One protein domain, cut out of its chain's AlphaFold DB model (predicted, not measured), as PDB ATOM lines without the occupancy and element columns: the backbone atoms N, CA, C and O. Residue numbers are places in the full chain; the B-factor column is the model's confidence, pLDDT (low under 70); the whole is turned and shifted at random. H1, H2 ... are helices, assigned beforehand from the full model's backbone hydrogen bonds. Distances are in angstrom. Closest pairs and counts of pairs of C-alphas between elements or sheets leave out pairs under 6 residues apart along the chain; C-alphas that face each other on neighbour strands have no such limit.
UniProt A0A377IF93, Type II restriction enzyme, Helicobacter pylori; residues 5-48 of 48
ATOM      1  N   ASN A   5     189.017 157.721 235.701       79.81
ATOM      2  CA  ASN A   5     190.379 157.226 235.856       79.81
ATOM      3  C   ASN A   5     191.090 157.127 234.508       79.81
ATOM      4  O   ASN A   5     192.287 157.407 234.461       79.81
ATOM      5  N   ASP A   6     190.372 156.847 233.422       79.88
ATOM      6  CA  ASP A   6     190.920 156.791 232.068       79.88
ATOM      7  C   ASP A   6     191.569 158.121 231.681       79.88
ATOM      8  O   ASP A   6     192.695 158.151 231.190       79.88
ATOM      9  N   PHE A   7     190.927 159.250 232.001       82.38
ATOM     10  CA  PHE A   7     191.498 160.576 231.742       82.38
ATOM     11  C   PHE A   7     192.717 160.885 232.615       82.38
ATOM     12  O   PHE A   7     193.650 161.551 232.161       82.38
ATOM     13  N   LYS A   8     192.740 160.409 233.864       86.88
ATOM     14  CA  LYS A   8     193.892 160.577 234.759       86.88
ATOM     15  C   LYS A   8     195.078 159.729 234.290       86.88
ATOM     16  O   LYS A   8     196.198 160.233 234.259       86.88
ATOM     17  N   GLY A   9     194.825 158.482 233.902       89.00
ATOM     18  CA  GLY A   9     195.819 157.562 233.354       89.00
ATOM     19  C   GLY A   9     196.379 158.059 232.028       89.00
ATOM     20  O   GLY A   9     197.592 158.166 231.879       89.00
ATOM     21  N   TYR A  10     195.510 158.468 231.106       89.38
ATOM     22  CA  TYR A  10     195.900 159.013 229.808       89.38
ATOM     23  C   TYR A  10     196.749 160.282 229.939       89.38
ATOM     24  O   TYR A  10     197.801 160.399 229.315       89.38
ATOM     25  N   ARG A  11     196.353 161.203 230.825       91.44
ATOM     26  CA  ARG A  11     197.138 162.403 231.125       91.44
ATOM     27  C   ARG A  11     198.543 162.059 231.639       91.44
ATOM     28  O   ARG A  11     199.514 162.670 231.198       91.44
ATOM     29  N   ASN A  12     198.653 161.079 232.535       90.00
ATOM     30  CA  ASN A  12     199.941 160.626 233.061       90.00
ATOM     31  C   ASN A  12     200.797 159.928 231.987       90.00
ATOM     32  O   ASN A  12     201.999 160.168 231.939       90.00
ATOM     33  N   LEU A  13     200.197 159.112 231.106       92.94
ATOM     34  CA  LEU A  13     200.888 158.479 229.968       92.94
ATOM     35  C   LEU A  13     201.496 159.512 229.015       92.94
ATOM     36  O   LEU A  13     202.578 159.300 228.480       92.94
ATOM     37  N   LEU A  14     200.821 160.648 228.843       90.62
ATOM     38  CA  LEU A  14     201.305 161.780 228.057       90.62
ATOM     39  C   LEU A  14     202.305 162.675 228.816       90.62
ATOM     40  O   LEU A  14     202.717 163.708 228.298       90.62
ATOM     41  N   GLY A  15     202.697 162.304 230.039       94.06
ATOM     42  CA  GLY A  15     203.697 163.021 230.837       94.06
ATOM     43  C   GLY A  15     203.172 164.258 231.567       94.06
ATOM     44  O   GLY A  15     203.949 165.016 232.150       94.06
ATOM     45  N   PHE A  16     201.859 164.484 231.583       92.12
ATOM     46  CA  PHE A  16     201.279 165.633 232.267       92.12
ATOM     47  C   PHE A  16     200.971 165.291 233.720       92.12
ATOM     48  O   PHE A  16     200.138 164.436 234.002       92.12
ATOM     49  N   ASN A  17     201.541 166.047 234.660       88.94
ATOM     50  CA  ASN A  17     201.239 165.923 236.094       88.94
ATOM     51  C   ASN A  17     200.170 166.917 236.585       88.94
ATOM     52  O   ASN A  17     199.551 166.682 237.623       88.94
ATOM     53  N   SER A  18     199.844 167.935 235.781       90.00
ATOM     54  CA  SER A  18     198.778 168.912 236.035       90.00
ATOM     55  C   SER A  18     197.605 168.748 235.067       90.00
ATOM     56  O   SER A  18     197.796 168.637 233.855       90.00
ATOM     57  N   GLN A  19     196.376 168.791 235.592       90.62
ATOM     58  CA  GLN A  19     195.165 168.798 234.766       90.62
ATOM     59  C   GLN A  19     195.057 170.069 233.912       90.62
ATOM     60  O   GLN A  19     194.585 169.991 232.781       90.62
ATOM     61  N   ASN A  20     195.503 171.222 234.419       91.06
ATOM     62  CA  ASN A  20     195.446 172.473 233.661       91.06
ATOM     63  C   ASN A  20     196.414 172.455 232.477       91.06
ATOM     64  O   ASN A  20     195.988 172.742 231.364       91.06
ATOM     65  N   ALA A  21     197.655 172.005 232.685       89.19
ATOM     66  CA  ALA A  21     198.629 171.864 231.599       89.19
ATOM     67  C   ALA A  21     198.129 170.903 230.505       89.19
ATOM     68  O   ALA A  21     198.288 171.149 229.315       89.19
ATOM     69  N   PHE A  22     197.448 169.829 230.910       91.50
ATOM     70  CA  PHE A  22     196.837 168.895 229.970       91.50
ATOM     71  C   PHE A  22     195.684 169.515 229.167       91.50
ATOM     72  O   PHE A  22     195.569 169.279 227.966       91.50
ATOM     73  N   LYS A  23     194.837 170.334 229.805       90.25
ATOM     74  CA  LYS A  23     193.773 171.079 229.113       90.25
ATOM     75  C   LYS A  23     194.338 172.098 228.127       90.25
ATOM     76  O   LYS A  23     193.776 172.258 227.050       90.25
ATOM     77  N   GLU A  24     195.423 172.778 228.482       90.31
ATOM     78  CA  GLU A  24     196.106 173.715 227.589       90.31
ATOM     79  C   GLU A  24     196.686 173.000 226.367       90.31
ATOM     80  O   GLU A  24     196.450 173.449 225.248       90.31
ATOM     81  N   PHE A  25     197.332 171.847 226.572       89.88
ATOM     82  CA  PHE A  25     197.834 170.990 225.496       89.88
ATOM     83  C   PHE A  25     196.724 170.535 224.542       89.88
ATOM     84  O   PHE A  25     196.830 170.732 223.336       89.88
ATOM     85  N   LEU A  26     195.623 169.987 225.072       89.56
ATOM     86  CA  LEU A  26     194.477 169.583 224.245       89.56
ATOM     87  C   LEU A  26     193.798 170.769 223.555       89.56
ATOM     88  O   LEU A  26     193.149 170.597 222.526       89.56
ATOM     89  N   GLY A  27     193.930 171.962 224.132       87.81
ATOM     90  CA  GLY A  27     193.419 173.194 223.560       87.81
ATOM     91  C   GLY A  27     194.132 173.611 222.278       87.81
ATOM     92  O   GLY A  27     193.537 174.393 221.541       87.81
ATOM     93  N   ALA A  28     195.355 173.114 222.019       86.50
ATOM     94  CA  ALA A  28     196.096 173.290 220.764       86.50
ATOM     95  C   ALA A  28     196.035 174.730 220.213       86.50
ATOM     96  O   ALA A  28     195.864 174.951 219.017       86.50
ATOM     97  N   LYS A  29     196.088 175.729 221.108       80.94
ATOM     98  CA  LYS A  29     195.784 177.137 220.785       80.94
ATOM     99  C   LYS A  29     196.799 177.770 219.833       80.94
ATOM    100  O   LYS A  29     196.519 178.798 219.227       80.94
ATOM    101  N   ASP A  30     197.975 177.173 219.756       82.88
ATOM    102  CA  ASP A  30     199.080 177.491 218.864       82.88
ATOM    103  C   ASP A  30     198.906 176.893 217.459       82.88
ATOM    104  O   ASP A  30     199.536 177.358 216.509       82.88
ATOM    105  N   ILE A  31     198.024 175.905 217.293       84.81
ATOM    106  CA  ILE A  31     197.718 175.316 215.994       84.81
ATOM    107  C   ILE A  31     196.663 176.182 215.308       84.81
ATOM    108  O   ILE A  31     195.477 176.150 215.642       84.81
ATOM    109  N   GLN A  32     197.090 176.947 214.303       80.88
ATOM    110  CA  GLN A  32     196.156 177.657 213.439       80.88
ATOM    111  C   GLN A  32     195.375 176.633 212.597       80.88
ATOM    112  O   GLN A  32     195.986 175.871 211.841       80.88
ATOM    113  N   PRO A  33     194.036 176.593 212.690       76.44
ATOM    114  CA  PRO A  33     193.257 175.633 211.929       76.44
ATOM    115  C   PRO A  33     193.351 175.965 210.436       76.44
ATOM    116  O   PRO A  33     192.890 177.011 209.978       76.44
ATOM    117  N   CYS A  34     193.943 175.057 209.663       81.94
ATOM    118  CA  CYS A  34     193.933 175.118 208.205       81.94
ATOM    119  C   CYS A  34     192.630 174.485 207.708       81.94
ATOM    120  O   CYS A  34     192.576 173.310 207.349       81.94
ATOM    121  N   VAL A  35     191.536 175.244 207.789       82.44
ATOM    122  CA  VAL A  35     190.235 174.780 207.302       82.44
ATOM    123  C   VAL A  35     190.172 174.995 205.797       82.44
ATOM    124  O   VAL A  35     190.113 176.131 205.326       82.44
ATOM    125  N   ASP A  36     190.138 173.903 205.036       85.62
ATOM    126  CA  ASP A  36     189.877 173.965 203.602       85.62
ATOM    127  C   ASP A  36     188.375 174.146 203.343       85.62
ATOM    128  O   ASP A  36     187.595 173.197 203.194       85.62
ATOM    129  N   PHE A  37     187.957 175.408 203.284       86.12
ATOM    130  CA  PHE A  37     186.585 175.759 202.940       86.12
ATOM    131  C   PHE A  37     186.206 175.351 201.510       86.12
ATOM    132  O   PHE A  37     185.022 175.130 201.255       86.12
ATOM    133  N   ASN A  38     187.163 175.195 200.587       87.06
ATOM    134  CA  ASN A  38     186.865 174.735 199.229       87.06
ATOM    135  C   ASN A  38     186.389 173.284 199.254       87.06
ATOM    136  O   ASN A  38     185.366 172.965 198.644       87.06
ATOM    137  N   TYR A  39     187.066 172.426 200.018       85.06
ATOM    138  CA  TYR A  39     186.641 171.042 200.218       85.06
ATOM    139  C   TYR A  39     185.262 170.953 200.889       85.06
ATOM    140  O   TYR A  39     184.381 170.237 200.408       85.06
ATOM    141  N   LEU A  40     185.023 171.734 201.949       88.12
ATOM    142  CA  LEU A  40     183.726 171.757 202.638       88.12
ATOM    143  C   LEU A  40     182.581 172.226 201.729       88.12
ATOM    144  O   LEU A  40     181.486 171.660 201.753       88.12
ATOM    145  N   ASN A  41     182.828 173.240 200.901       89.12
ATOM    146  CA  ASN A  41     181.845 173.734 199.942       89.12
ATOM    147  C   ASN A  41     181.591 172.722 198.816       89.12
ATOM    148  O   ASN A  41     180.442 172.525 198.419       89.12
ATOM    149  N   ALA A  42     182.631 172.030 198.341       89.94
ATOM    150  CA  ALA A  42     182.495 170.955 197.364       89.94
ATOM    151  C   ALA A  42     181.672 169.776 197.915       89.94
ATOM    152  O   ALA A  42     180.843 169.223 197.192       89.94
ATOM    153  N   LEU A  43     181.843 169.426 199.196       89.44
ATOM    154  CA  LEU A  43     181.020 168.423 199.878       89.44
ATOM    155  C   LEU A  43     179.555 168.851 199.977       89.44
ATOM    156  O   LEU A  43     178.675 168.076 199.612       89.44
ATOM    157  N   LYS A  44     179.283 170.091 200.405       86.88
ATOM    158  CA  LYS A  44     177.913 170.627 200.459       86.88
ATOM    159  C   LYS A  44     177.229 170.578 199.096       86.88
ATOM    160  O   LYS A  44     176.077 170.178 199.018       86.88
ATOM    161  N   LYS A  45     177.945 170.919 198.022       83.00
ATOM    162  CA  LYS A  45     177.411 170.880 196.654       83.00
ATOM    163  C   LYS A  45     177.103 169.462 196.157       83.00
ATOM    164  O   LYS A  45     176.267 169.318 195.284       83.00
ATOM    165  N   LYS A  46     177.772 168.428 196.677       71.25
ATOM    166  CA  LYS A  46     177.475 167.021 196.345       71.25
ATOM    167  C   LYS A  46     176.289 166.444 197.123       71.25
ATOM    168  O   LYS A  46     175.801 165.383 196.751       71.25
ATOM    169  N   ALA A  47     175.881 167.090 198.214       69.75
ATOM    170  CA  ALA A  47     174.795 166.629 199.074       69.75
ATOM    171  C   ALA A  47     173.406 167.167 198.663       69.75
ATOM    172  O   ALA A  47     172.420 166.778 199.286       69.75
ATOM    173  N   TYR A  48     173.335 168.029 197.640       50.69
ATOM    174  CA  TYR A  48     172.108 168.591 197.063       50.69
ATOM    175  C   TYR A  48     172.049 168.342 195.559       50.69
ATOM    176  O   TYR A  48     173.110 168.474 194.907       50.69
TER     177      TYR A  48
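This is residues 5 to 48 of the 48 residues of the protein "Type II restriction enzyme" of Helicobacter pylori (UniProt A0A377IF93). H3, the longest helix by residues, sits alone at the far end of an arm that sticks out, residues 26 to 48, away from a small head made of H1 and H2 about perpendicular to each other. The arm makes the length of this extended shape, and its link from H2 to H3, residues 28 to 36, is drawn out between the two ends. The printed part has 44 residues with three named helices, in the order H1, H2, H3, and no named strand; the class is all helix. The radius of gyration of the C-alphas is 17.4 A, and the C-alphas span 47 by 23 by 13 A.

Look first at H3, residues 37 to 46, which touches no helix. Go back along the short link to H2, residues 19 to 27; H2 and H3 are apart. Next look at H1, residues 5 to 13, which is close to H2 but not clearly touching it, with 2 pairs of C-alphas within 8 A. Their closest C-alphas are those of Arg 11 and Phe 22, 6.6 A apart. The lines of H1 and H2 are about perpendicular, at 78 degrees. H1 and H3 are apart. In H1, H2 and H3 every O i to N i+4 pair is within hydrogen-bond range.

Find C-alpha 37 at (186.585, 175.759, 202.940); from there H3 runs 14.2 A to C-alpha 46 at (177.475, 167.021, 196.345). H2, Gln 19 to Gly 27, measures 12.2 A from first to last C-alpha. H1 begins at C-alpha 5, at (190.379, 157.226, 235.856), and runs 12.1 A to C-alpha 13.

The C-alphas of Asn 17 and Tyr 48 are the two farthest apart, at 48.8 A. The printed part has no cut; the link H1 to H2 is tight. Mean pLDDT of the printed part is 85.6, and residues 47 to 48 are under 70.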